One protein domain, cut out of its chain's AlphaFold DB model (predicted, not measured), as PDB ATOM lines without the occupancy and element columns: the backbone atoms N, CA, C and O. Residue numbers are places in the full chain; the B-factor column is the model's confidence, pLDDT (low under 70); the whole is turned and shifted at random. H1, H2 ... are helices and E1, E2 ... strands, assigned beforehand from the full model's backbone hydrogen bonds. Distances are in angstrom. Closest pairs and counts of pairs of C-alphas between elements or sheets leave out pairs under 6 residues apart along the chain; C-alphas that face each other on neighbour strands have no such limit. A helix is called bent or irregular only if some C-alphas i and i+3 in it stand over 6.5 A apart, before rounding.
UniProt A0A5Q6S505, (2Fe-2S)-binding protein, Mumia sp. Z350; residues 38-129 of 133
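This is residues 38 to 129 of the 133 residues of the protein "(2Fe-2S)-binding protein" of Mumia sp. Z350 (UniProt A0A5Q6S505). A long helix, H2, runs through the middle; H3 folds back along its later part, short H1 packs on its start, and the small strand hairpin E1 E2 lies beside it. A winding tail, residues 105 to 129, has no named element. The 92 printed residues, mostly helix by class, hold three named helices, then two antiparallel strands; the whole is compact, radius of gyration of the C-alphas 13.6 A, spanning 39 by 28 by 24 A.

Find C-alpha 38 at (224.399, 206.065, 124.398), where H1 runs to 45. H2, residues 49 to 70, covers 30.9 A; H3, 72 to 85, covers 20.3 A and is irregular, C-alphas 73 and 76 being 7.1 A apart. E1 is 95 to 98; E2, 101 to 104, ends at (214.719, 195.605, 131.642).

H1 touches residues 49 to 53 of H2, closest C-alphas Val 38 and Leu 52, 5.7 A, at a steep tilt of 62 degrees. H2, with residues 60 to 68, touches H3, closest C-alphas Val 64 and Gly 78, 5.6 A: a helical hairpin, opposite ways, 18 degrees. In hairpin E1 E2, N 96 and O 103 are 2.9 A apart, within hydrogen-bond range. O i to N i+4 pairs are within range throughout H1, 16 of 18 in H2, 8 of 10 in H3.

The farthest C-alphas, Ala 46 and Gly 73, are 39.6 A apart. The printed part has no cut, no link is long, and no printed residue is under pLDDT 70.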
ATOM      1  N   VAL A  38     225.467 206.581 125.261       95.44
ATOM      2  CA  VAL A  38     224.399 206.065 124.398       95.44
ATOM      3  C   VAL A  38     224.567 206.584 122.975       95.44
ATOM      4  O   VAL A  38     224.553 205.789 122.040       95.44
ATOM      5  N   GLU A  39     224.776 207.885 122.791       96.00
ATOM      6  CA  GLU A  39     224.865 208.474 121.454       96.00
ATOM      7  C   GLU A  39     226.138 208.056 120.712       96.00
ATOM      8  O   GLU A  39     226.072 207.684 119.535       96.00
ATOM      9  N   ARG A  40     227.294 208.028 121.391       96.56
ATOM     10  CA  ARG A  40     228.554 207.587 120.770       96.56
ATOM     11  C   ARG A  40     228.496 206.126 120.337       96.56
ATOM     12  O   ARG A  40     228.932 205.805 119.237       96.56
ATOM     13  N   PHE A  41     227.937 205.247 121.164       95.50
ATOM     14  CA  PHE A  41     227.836 203.829 120.817       95.50
ATOM     15  C   PHE A  41     226.750 203.553 119.777       95.50
ATOM     16  O   PHE A  41     226.954 202.726 118.888       95.50
ATOM     17  N   ALA A  42     225.613 204.248 119.848       96.25
ATOM     18  CA  ALA A  42     224.540 204.090 118.870       96.25
ATOM     19  C   ALA A  42     225.022 204.432 117.457       96.25
ATOM     20  O   ALA A  42     224.756 203.691 116.516       96.25
ATOM     21  N   THR A  43     225.759 205.536 117.319       96.19
ATOM     22  CA  THR A  43     226.274 206.013 116.029       96.19
ATOM     23  C   THR A  43     227.503 205.240 115.560       96.19
ATOM     24  O   THR A  43     227.551 204.834 114.403       96.19
ATOM     25  N   GLY A  44     228.466 204.972 116.449       97.19
ATOM     26  CA  GLY A  44     229.708 204.276 116.101       97.19
ATOM     27  C   GLY A  44     229.538 202.788 115.784       97.19
ATOM     28  O   GLY A  44     230.327 202.241 115.019       97.19
ATOM     29  N   PHE A  45     228.513 202.134 116.344       93.62
ATOM     30  CA  PHE A  45     228.311 200.684 116.217       93.62
ATOM     31  C   PHE A  45     226.919 200.288 115.703       93.62
ATOM     32  O   PHE A  45     226.561 199.114 115.769       93.62
ATOM     33  N   ALA A  46     226.117 201.245 115.220       93.94
ATOM     34  CA  ALA A  46     224.739 201.019 114.764       93.94
ATOM     35  C   ALA A  46     223.860 200.277 115.799       93.94
ATOM     36  O   ALA A  46     223.016 199.444 115.460       93.94
ATOM     37  N   LEU A  47     224.068 200.568 117.085       93.12
ATOM     38  CA  LEU A  47     223.337 199.939 118.184       93.12
ATOM     39  C   LEU A  47     222.043 200.695 118.500       93.12
ATOM     40  O   LEU A  47     221.968 201.922 118.443       93.12
ATOM     41  N   SER A  48     221.013 199.953 118.908       95.50
ATOM     42  CA  SER A  48     219.753 200.548 119.354       95.50
ATOM     43  C   SER A  48     219.950 201.368 120.632       95.50
ATOM     44  O   SER A  48     220.386 200.842 121.658       95.50
ATOM     45  N   ARG A  49     219.538 202.643 120.606       95.88
ATOM     46  CA  ARG A  49     219.515 203.520 121.792       95.88
ATOM     47  C   ARG A  49     218.676 202.933 122.926       95.88
ATOM     48  O   ARG A  49     219.066 203.034 124.083       95.88
ATOM     49  N   THR A  50     217.571 202.262 122.605       95.56
ATOM     50  CA  THR A  50     216.716 201.582 123.591       95.56
ATOM     51  C   THR A  50     217.452 200.439 124.293       95.56
ATOM     52  O   THR A  50     217.313 200.258 125.504       95.56
ATOM     53  N   VAL A  51     218.265 199.676 123.554       95.69
ATOM     54  CA  VAL A  51     219.115 198.624 124.140       95.69
ATOM     55  C   VAL A  51     220.208 199.251 125.004       95.69
ATOM     56  O   VAL A  51     220.388 198.836 126.144       95.69
ATOM     57  N   LEU A  52     220.890 200.290 124.512       96.06
ATOM     58  CA  LEU A  52     221.964 200.966 125.246       96.06
ATOM     59  C   LEU A  52     221.479 201.626 126.544       96.06
ATOM     60  O   LEU A  52     222.124 201.455 127.574       96.06
ATOM     61  N   ARG A  53     220.328 202.312 126.532       96.50
ATOM     62  CA  ARG A  53     219.704 202.867 127.747       96.50
ATOM     63  C   ARG A  53     219.335 201.762 128.734       96.50
ATOM     64  O   ARG A  53     219.671 201.865 129.905       96.50
ATOM     65  N   GLY A  54     218.736 200.667 128.255       96.88
ATOM     66  CA  GLY A  54     218.464 199.487 129.082       96.88
ATOM     67  C   GLY A  54     219.726 198.912 129.733       96.88
ATOM     68  O   GLY A  54     219.723 198.603 130.926       96.88
ATOM     69  N   ASN A  55     220.818 198.809 128.976       96.62
ATOM     70  CA  ASN A  55     222.111 198.350 129.483       96.62
ATOM     71  C   ASN A  55     222.700 199.325 130.516       96.62
ATOM     72  O   ASN A  55     223.208 198.878 131.540       96.62
ATOM     73  N   ALA A  56     222.587 200.637 130.295       96.19
ATOM     74  CA  ALA A  56     223.042 201.650 131.245       96.19
ATOM     75  C   ALA A  56     222.263 201.589 132.570       96.19
ATOM     76  O   ALA A  56     222.868 201.621 133.640       96.19
ATOM     77  N   THR A  57     220.939 201.416 132.523       96.75
ATOM     78  CA  THR A  57     220.131 201.227 133.737       96.75
ATOM     79  C   THR A  57     220.499 199.934 134.463       96.75
ATOM     80  O   THR A  57     220.662 199.936 135.678       96.75
ATOM     81  N   SER A  58     220.702 198.834 133.733       97.06
ATOM     82  CA  SER A  58     221.183 197.567 134.305       97.06
ATOM     83  C   SER A  58     222.530 197.745 135.016       97.06
ATOM     84  O   SER A  58     222.701 197.281 136.143       97.06
ATOM     85  N   ALA A  59     223.454 198.516 134.433       95.81
ATOM     86  CA  ALA A  59     224.720 198.861 135.074       95.81
ATOM     87  C   ALA A  59     224.537 199.709 136.346       95.81
ATOM     88  O   ALA A  59     225.235 199.469 137.330       95.81
ATOM     89  N   LEU A  60     223.582 200.648 136.376       94.94
ATOM     90  CA  LEU A  60     223.246 201.424 137.579       94.94
ATOM     91  C   LEU A  60     222.778 200.514 138.726       94.94
ATOM     92  O   LEU A  60     223.308 200.595 139.835       94.94
ATOM     93  N   PHE A  61     221.841 199.600 138.466       96.44
ATOM     94  CA  PHE A  61     221.391 198.633 139.476       96.44
ATOM     95  C   PHE A  61     222.501 197.649 139.875       96.44
ATOM     96  O   PHE A  61     222.638 197.320 141.056       96.44
ATOM     97  N   GLY A  62     223.347 197.236 138.928       95.56
ATOM     98  CA  GLY A  62     224.546 196.441 139.195       95.56
ATOM     99  C   GLY A  62     225.545 197.157 140.111       95.56
ATOM    100  O   GLY A  62     226.075 196.547 141.041       95.56
ATOM    101  N   ALA A  63     225.749 198.463 139.923       94.94
ATOM    102  CA  ALA A  63     226.597 199.277 140.791       94.94
ATOM    103  C   ALA A  63     226.040 199.336 142.222       94.94
ATOM    104  O   ALA A  63     226.791 199.144 143.177       94.94
ATOM    105  N   VAL A  64     224.722 199.505 142.384       95.38
ATOM    106  CA  VAL A  64     224.066 199.438 143.702       95.38
ATOM    107  C   VAL A  64     224.247 198.058 144.343       95.38
ATOM    108  O   VAL A  64     224.533 197.968 145.537       95.38
ATOM    109  N   ALA A  65     224.146 196.973 143.571       94.38
ATOM    110  CA  ALA A  65     224.407 195.628 144.077       94.38
ATOM    111  C   ALA A  65     225.862 195.461 144.554       94.38
ATOM    112  O   ALA A  65     226.091 194.884 145.617       94.38
ATOM    113  N   ALA A  66     226.836 196.025 143.832       96.12
ATOM    114  CA  ALA A  66     228.250 196.008 144.210       96.12
ATOM    115  C   ALA A  66     228.556 196.821 145.488       96.12
ATOM    116  O   ALA A  66     229.522 196.529 146.199       96.12
ATOM    117  N   LEU A  67     227.721 197.805 145.848       95.75
ATOM    118  CA  LEU A  67     227.853 198.509 147.131       95.75
ATOM    119  C   LEU A  67     227.638 197.575 148.327       95.75
ATOM    120  O   LEU A  67     228.204 197.823 149.387       95.75
ATOM    121  N   ARG A  68     226.889 196.475 148.175       94.94
ATOM    122  CA  ARG A  68     226.618 195.534 149.277       94.94
ATOM    123  C   ARG A  68     227.882 194.898 149.844       94.94
ATOM    124  O   ARG A  68     227.889 194.551 151.017       94.94
ATOM    125  N   THR A  69     228.924 194.737 149.032       95.75
ATOM    126  CA  THR A  69     230.199 194.144 149.457       95.75
ATOM    127  C   THR A  69     231.249 195.195 149.797       95.75
ATOM    128  O   THR A  69     232.134 194.930 150.601       95.75
ATOM    129  N   THR A  70     231.159 196.389 149.205       96.00
ATOM    130  CA  THR A  70     232.206 197.414 149.316       96.00
ATOM    131  C   THR A  70     231.855 198.550 150.272       96.00
ATOM    132  O   THR A  70     232.730 199.054 150.970       96.00
ATOM    133  N   ARG A  71     230.590 198.990 150.296       96.69
ATOM    134  CA  ARG A  71     230.084 200.120 151.094       96.69
ATOM    135  C   ARG A  71     228.617 199.890 151.503       96.69
ATOM    136  O   ARG A  71     227.740 200.621 151.036       96.69
ATOM    137  N   PRO A  72     228.321 198.909 152.380       96.94
ATOM    138  CA  PRO A  72     226.947 198.491 152.678       96.94
ATOM    139  C   PRO A  72     226.027 199.632 153.141       96.94
ATOM    140  O   PRO A  72     224.853 199.659 152.783       96.94
ATOM    141  N   GLY A  73     226.570 200.612 153.873       96.94
ATOM    142  CA  GLY A  73     225.821 201.784 154.341       96.94
ATOM    143  C   GLY A  73     225.272 202.687 153.227       96.94
ATOM    144  O   GLY A  73     224.335 203.438 153.471       96.94
ATOM    145  N   LEU A  74     225.801 202.598 152.000       95.94
ATOM    146  CA  LEU A  74     225.318 203.371 150.847       95.94
ATOM    147  C   LEU A  74     224.217 202.657 150.052       95.94
ATOM    148  O   LEU A  74     223.606 203.273 149.181       95.94
ATOM    149  N   VAL A  75     223.947 201.377 150.330       95.25
ATOM    150  CA  VAL A  75     222.966 200.582 149.575       95.25
ATOM    151  C   VAL A  75     221.561 201.196 149.617       95.25
ATOM    152  O   VAL A  75     220.970 201.304 148.542       95.25
ATOM    153  N   PRO A  76     221.018 201.645 150.771       94.56
ATOM    154  CA  PRO A  76     219.682 202.242 150.801       94.56
ATOM    155  C   PRO A  76     219.583 203.491 149.919       94.56
ATOM    156  O   PRO A  76     218.697 203.578 149.075       94.56
ATOM    157  N   ALA A  77     220.546 204.412 150.044       93.75
ATOM    158  CA  ALA A  77     220.580 205.636 149.247       93.75
ATOM    159  C   ALA A  77     220.741 205.343 147.745       93.75
ATOM    160  O   ALA A  77     220.030 205.916 146.919       93.75
ATOM    161  N   GLY A  78     221.631 204.411 147.385       92.44
ATOM    162  CA  GLY A  78     221.843 203.997 145.998       92.44
ATOM    163  C   GLY A  78     220.610 203.336 145.380       92.44
ATOM    164  O   GLY A  78     220.249 203.652 144.249       92.44
ATOM    165  N   ALA A  79     219.923 202.466 146.125       94.31
ATOM    166  CA  ALA A  79     218.690 201.829 145.671       94.31
ATOM    167  C   ALA A  79     217.566 202.854 145.465       94.31
ATOM    168  O   ALA A  79     216.914 202.837 144.421       94.31
ATOM    169  N   SER A  80     217.377 203.782 146.409       93.25
ATOM    170  CA  SER A  80     216.409 204.875 146.266       93.25
ATOM    171  C   SER A  80     216.704 205.740 145.039       93.25
ATOM    172  O   SER A  80     215.785 206.045 144.280       93.25
ATOM    173  N   TYR A  81     217.975 206.080 144.803       92.31
ATOM    174  CA  TYR A  81     218.383 206.816 143.606       92.31
ATOM    175  C   TYR A  81     218.080 206.031 142.323       92.31
ATOM    176  O   TYR A  81     217.439 206.565 141.422       92.31
ATOM    177  N   ALA A  82     218.473 204.756 142.247       92.69
ATOM    178  CA  ALA A  82     218.273 203.930 141.055       92.69
ATOM    179  C   ALA A  82     216.789 203.747 140.699       92.69
ATOM    180  O   ALA A  82     216.422 203.828 139.529       92.69
ATOM    181  N   VAL A  83     215.918 203.565 141.696       94.25
ATOM    182  CA  VAL A  83     214.464 203.499 141.480       94.25
ATOM    183  C   VAL A  83     213.920 204.844 141.000       94.25
ATOM    184  O   VAL A  83     213.179 204.889 140.022       94.25
ATOM    185  N   ALA A  84     214.315 205.949 141.637       91.62
ATOM    186  CA  ALA A  84     213.878 207.287 141.238       91.62
ATOM    187  C   ALA A  84     214.373 207.688 139.836       91.62
ATOM    188  O   ALA A  84     213.732 208.498 139.160       91.62
ATOM    189  N   ALA A  85     215.501 207.130 139.392       91.06
ATOM    190  CA  ALA A  85     216.059 207.353 138.067       91.06
ATOM    191  C   ALA A  85     215.167 206.776 136.953       91.06
ATOM    192  O   ALA A  85     215.089 207.369 135.884       91.06
ATOM    193  N   LEU A  86     214.414 205.696 137.204       93.50
ATOM    194  CA  LEU A  86     213.513 205.080 136.211       93.50
ATOM    195  C   LEU A  86     212.379 205.999 135.731       93.50
ATOM    196  O   LEU A  86     211.758 205.715 134.706       93.50
ATOM    197  N   ALA A  87     212.116 207.093 136.447       92.50
ATOM    198  CA  ALA A  87     211.126 208.104 136.086       92.50
ATOM    199  C   ALA A  87     211.712 209.293 135.298       92.50
ATOM    200  O   ALA A  87     210.980 210.228 134.979       92.50
ATOM    201  N   ARG A  88     213.023 209.309 135.017       90.75
ATOM    202  CA  ARG A  88     213.726 210.461 134.429       90.75
ATOM    203  C   ARG A  88     214.653 210.038 133.298       90.75
ATOM    204  O   ARG A  88     215.259 208.970 133.339       90.75
ATOM    205  N   GLU A  89     214.790 210.886 132.283       90.00
ATOM    206  CA  GLU A  89     215.801 210.673 131.245       90.00
ATOM    207  C   GLU A  89     217.215 210.672 131.864       90.00
ATOM    208  O   GLU A  89     217.477 211.437 132.797       90.00
ATOM    209  N   PRO A  90     218.123 209.798 131.395       90.88
ATOM    210  CA  PRO A  90     218.005 208.952 130.205       90.88
ATOM    211  C   PRO A  90     217.472 207.533 130.495       90.88
ATOM    212  O   PRO A  90     217.468 206.672 129.613       90.88
ATOM    213  N   PHE A  91     217.074 207.251 131.739       92.38
ATOM    214  CA  PHE A  91     216.669 205.915 132.192       92.38
ATOM    215  C   PHE A  91     215.155 205.690 132.135       92.38
ATOM    216  O   PHE A  91     214.694 204.572 132.394       92.38
ATOM    217  N   ALA A  92     214.394 206.732 131.797       93.38
ATOM    218  CA  ALA A  92     212.945 206.721 131.747       93.38
ATOM    219  C   ALA A  92     212.439 205.522 130.941       93.38
ATOM    220  O   ALA A  92     212.758 205.341 129.764       93.38
ATOM    221  N   GLY A  93     211.668 204.657 131.601       91.56
ATOM    222  CA  GLY A  93     211.059 203.515 130.932       91.56
ATOM    223  C   GLY A  93     212.059 202.487 130.366       91.56
ATOM    224  O   GLY A  93     211.786 201.795 129.383       91.56
ATOM    225  N   SER A  94     213.238 202.360 130.949       96.06
ATOM    226  CA  SER A  94     214.209 201.331 130.548       96.06
ATOM    227  C   SER A  94     213.943 199.957 131.185       96.06
ATOM    228  O   SER A  94     214.437 198.936 130.701       96.06
ATOM    229  N   GLY A  95     213.134 199.914 132.242       95.38
ATOM    230  CA  GLY A  95     212.875 198.737 133.063       95.38
ATOM    231  C   GLY A  95     211.988 199.073 134.253       95.38
ATOM    232  O   GLY A  95     211.628 200.233 134.451       95.38
ATOM    233  N   ASP A  96     211.704 198.054 135.049       94.69
ATOM    234  CA  ASP A  96     210.879 198.117 136.251       94.69
ATOM    235  C   ASP A  96     211.529 197.291 137.368       94.69
ATOM    236  O   ASP A  96     212.421 196.477 137.119       94.69
ATOM    237  N   VAL A  97     211.087 197.482 138.613       93.31
ATOM    238  CA  VAL A  97     211.516 196.638 139.734       93.31
ATOM    239  C   VAL A  97     210.459 195.572 140.004       93.31
ATOM    240  O   VAL A  97     209.370 195.862 140.491       93.31
ATOM    241  N   VAL A  98     210.803 194.318 139.730       88.94
ATOM    242  CA  VAL A  98     209.962 193.138 139.942       88.94
ATOM    243  C   VAL A  98     210.551 192.329 141.093       88.94
ATOM    244  O   VAL A  98     211.705 191.911 141.043       88.94
ATOM    245  N   ARG A  99     209.771 192.107 142.161       87.88
ATOM    246  CA  ARG A  99     210.195 191.322 143.346       87.88
ATOM    247  C   ARG A  99     211.544 191.782 143.930       87.88
ATOM    248  O   ARG A  99     212.388 190.971 144.305       87.88
ATOM    249  N   GLY A 100     211.762 193.098 143.974       87.31
ATOM    250  CA  GLY A 100     212.994 193.699 144.495       87.31
ATOM    251  C   GLY A 100     214.212 193.594 143.568       87.31
ATOM    252  O   GLY A 100     215.326 193.871 144.009       87.31
ATOM    253  N   ARG A 101     214.029 193.202 142.300       89.81
ATOM    254  CA  ARG A 101     215.083 193.143 141.277       89.81
ATOM    255  C   ARG A 101     214.717 193.999 140.078       89.81
ATOM    256  O   ARG A 101     213.556 194.056 139.694       89.81
ATOM    257  N   PHE A 102     215.707 194.649 139.484       95.31
ATOM    258  CA  PHE A 102     215.503 195.370 138.236       95.31
ATOM    259  C   PHE A 102     215.341 194.390 137.071       95.31
ATOM    260  O   PHE A 102     216.104 193.437 136.938       95.31
ATOM    261  N   VAL A 103     214.351 194.634 136.222       96.06
ATOM    262  CA  VAL A 103     214.095 193.883 134.994       96.06
ATOM    263  C   VAL A 103     213.981 194.886 133.860       96.06
ATOM    264  O   VAL A 103     213.186 195.823 133.922       96.06
ATOM    265  N   ARG A 104     214.778 194.708 132.804       96.38
ATOM    266  CA  ARG A 104     214.719 195.605 131.642       96.38
ATOM    267  C   ARG A 104     213.431 195.400 130.847       96.38
ATOM    268  O   ARG A 104     212.918 194.289 130.768       96.38
ATOM    269  N   ARG A 105     212.987 196.445 130.141       96.06
ATOM    270  CA  ARG A 105     211.965 196.335 129.075       96.06
ATOM    271  C   ARG A 105     212.564 196.007 127.704       96.06
ATOM    272  O   ARG A 105     211.832 195.737 126.758       96.06
ATOM    273  N   SER A 106     213.896 196.015 127.589       95.75
ATOM    274  CA  SER A 106     214.643 195.654 126.381       95.75
ATOM    275  C   SER A 106     215.564 194.446 126.606       95.75
ATOM    276  O   SER A 106     216.053 194.179 127.711       95.75
ATOM    277  N   CYS A 107     215.824 193.693 125.534       95.31
ATOM    278  CA  CYS A 107     216.792 192.601 125.557       95.31
ATOM    279  C   CYS A 107     218.220 193.150 125.387       95.31
ATOM    280  O   CYS A 107     218.515 193.785 124.378       95.31
ATOM    281  N   CYS A 108     219.117 192.868 126.339       94.19
ATOM    282  CA  CYS A 108     220.527 193.292 126.279       94.19
ATOM    283  C   CYS A 108     221.372 192.546 125.235       94.19
ATOM    284  O   CYS A 108     222.523 192.907 125.020       94.19
ATOM    285  N   LEU A 109     220.828 191.482 124.629       93.12
ATOM    286  CA  LEU A 109     221.503 190.593 123.673       93.12
ATOM    287  C   LEU A 109     222.720 189.824 124.216       93.12
ATOM    288  O   LEU A 109     223.380 189.134 123.445       93.12
ATOM    289  N   TYR A 110     222.979 189.857 125.528       92.88
ATOM    290  CA  TYR A 110     224.082 189.111 126.148       92.88
ATOM    291  C   TYR A 110     224.027 187.602 125.857       92.88
ATOM    292  O   TYR A 110     225.061 186.980 125.645       92.88
ATOM    293  N   TYR A 111     222.821 187.035 125.730       93.12
ATOM    294  CA  TYR A 111     222.620 185.622 125.387       93.12
ATOM    295  C   TYR A 111     223.223 185.213 124.031       93.12
ATOM    296  O   TYR A 111     223.353 184.028 123.750       93.12
ATOM    297  N   ARG A 112     223.551 186.176 123.157       92.88
ATOM    298  CA  ARG A 112     224.165 185.913 121.847       92.88
ATOM    299  C   ARG A 112     225.683 185.757 121.918       92.88
ATOM    300  O   ARG A 112     226.286 185.364 120.924       92.88
ATOM    301  N   VAL A 113     226.307 186.099 123.045       92.81
ATOM    302  CA  VAL A 113     227.744 185.898 123.256       92.81
ATOM    303  C   VAL A 113     228.005 184.389 123.384       92.81
ATOM    304  O   VAL A 113     227.273 183.731 124.121       92.81
ATOM    305  N   PRO A 114     229.012 183.808 122.699       95.50
ATOM    306  CA  PRO A 114     229.344 182.392 122.849       95.50
ATOM    307  C   PRO A 114     229.597 182.016 124.315       95.50
ATOM    308  O   PRO A 114     230.382 182.668 124.998       95.50
ATOM    309  N   GLY A 115     228.909 180.982 124.807       92.31
ATOM    310  CA  GLY A 115     228.945 180.591 126.225       92.31
ATOM    311  C   GLY A 115     228.163 181.519 127.168       92.31
ATOM    312  O   GLY A 115     228.159 181.300 128.377       92.31
ATOM    313  N   GLY A 116     227.495 182.544 126.639       87.38
ATOM    314  CA  GLY A 116     226.625 183.446 127.382       87.38
ATOM    315  C   GLY A 116     225.258 182.825 127.669       87.38
ATOM    316  O   GLY A 116     224.691 182.105 126.851       87.38
ATOM    317  N   GLY A 117     224.714 183.130 128.844       93.31
ATOM    318  CA  GLY A 117     223.334 182.821 129.216       93.31
ATOM    319  C   GLY A 117     222.458 184.073 129.243       93.31
ATOM    320  O   GLY A 117     222.794 185.123 128.689       93.31
ATOM    321  N   TYR A 118     221.332 183.992 129.946       95.06
ATOM    322  CA  TYR A 118     220.568 185.185 130.302       95.06
ATOM    323  C   TYR A 118     221.301 185.966 131.394       95.06
ATOM    324  O   TYR A 118     221.826 185.392 132.344       95.06
ATOM    325  N   CYS A 119     221.358 187.290 131.261       94.00
ATOM    326  CA  CYS A 119     221.854 188.135 132.347       94.00
ATOM    327  C   CYS A 119     220.798 188.260 133.462       94.00
ATOM    328  O   CYS A 119     219.610 188.065 133.205       94.00
ATOM    329  N   GLY A 120     221.198 188.734 134.645       92.12
ATOM    330  CA  GLY A 120     220.295 188.886 135.798       92.12
ATOM    331  C   GLY A 120     219.025 189.709 135.535       92.12
ATOM    332  O   GLY A 120     217.960 189.347 136.021       92.12
ATOM    333  N   ASP A 121     219.101 190.740 134.686       96.38
ATOM    334  CA  ASP A 121     217.962 191.641 134.416       96.38
ATOM    335  C   ASP A 121     217.246 191.309 133.085       96.38
ATOM    336  O   ASP A 121     216.709 192.186 132.397       96.38
ATOM    337  N   CYS A 122     217.344 190.059 132.616       95.56
ATOM    338  CA  CYS A 122     216.837 189.646 131.307       95.56
ATOM    339  C   CYS A 122     215.302 189.642 131.252       95.56
ATOM    340  O   CYS A 122     214.656 188.928 132.013       95.56
ATOM    341  N   VAL A 123     214.730 190.365 130.281       94.94
ATOM    342  CA  VAL A 123     213.281 190.387 129.993       94.94
ATOM    343  C   VAL A 123     212.745 189.046 129.469       94.94
ATOM    344  O   VAL A 123     211.547 188.789 129.507       94.94
ATOM    345  N   LEU A 124     213.636 188.188 128.961       94.12
ATOM    346  CA  LEU A 124     213.293 186.869 128.423       94.12
ATOM    347  C   LEU A 124     213.397 185.755 129.473       94.12
ATOM    348  O   LEU A 124     213.015 184.625 129.180       94.12
ATOM    349  N   ASP A 125     213.918 186.050 130.667       93.06
ATOM    350  CA  ASP A 125     213.988 185.073 131.749       93.06
ATOM    351  C   ASP A 125     212.589 184.879 132.367       93.06
ATOM    352  O   ASP A 125     212.011 185.847 132.877       93.06
ATOM    353  N   PRO A 126     212.021 183.657 132.355       89.06
ATOM    354  CA  PRO A 126     210.739 183.376 132.994       89.06
ATOM    355  C   PRO A 126     210.687 183.766 134.477       89.06
ATOM    356  O   PRO A 126     209.628 184.182 134.949       89.06
ATOM    357  N   ALA A 127     211.809 183.704 135.203       87.12
ATOM    358  CA  ALA A 127     211.883 184.105 136.609       87.12
ATOM    359  C   ALA A 127     211.624 185.611 136.817       87.12
ATOM    360  O   ALA A 127     211.169 186.031 137.886       87.12
ATOM    361  N   ASN A 128     211.857 186.416 135.777       88.81
ATOM    362  CA  ASN A 128     211.673 187.865 135.782       88.81
ATOM    363  C   ASN A 128     210.275 188.301 135.317       88.81
ATOM    364  O   ASN A 128     209.953 189.489 135.372       88.81
ATOM    365  N   ARG A 129     209.413 187.369 134.889       82.38
ATOM    366  CA  ARG A 129     208.046 187.697 134.469       82.38
ATOM    367  C   ARG A 129     207.182 188.047 135.698       82.38
ATOM    368  O   ARG A 129     207.233 187.327 136.708       82.38
TER     369      ARG A 129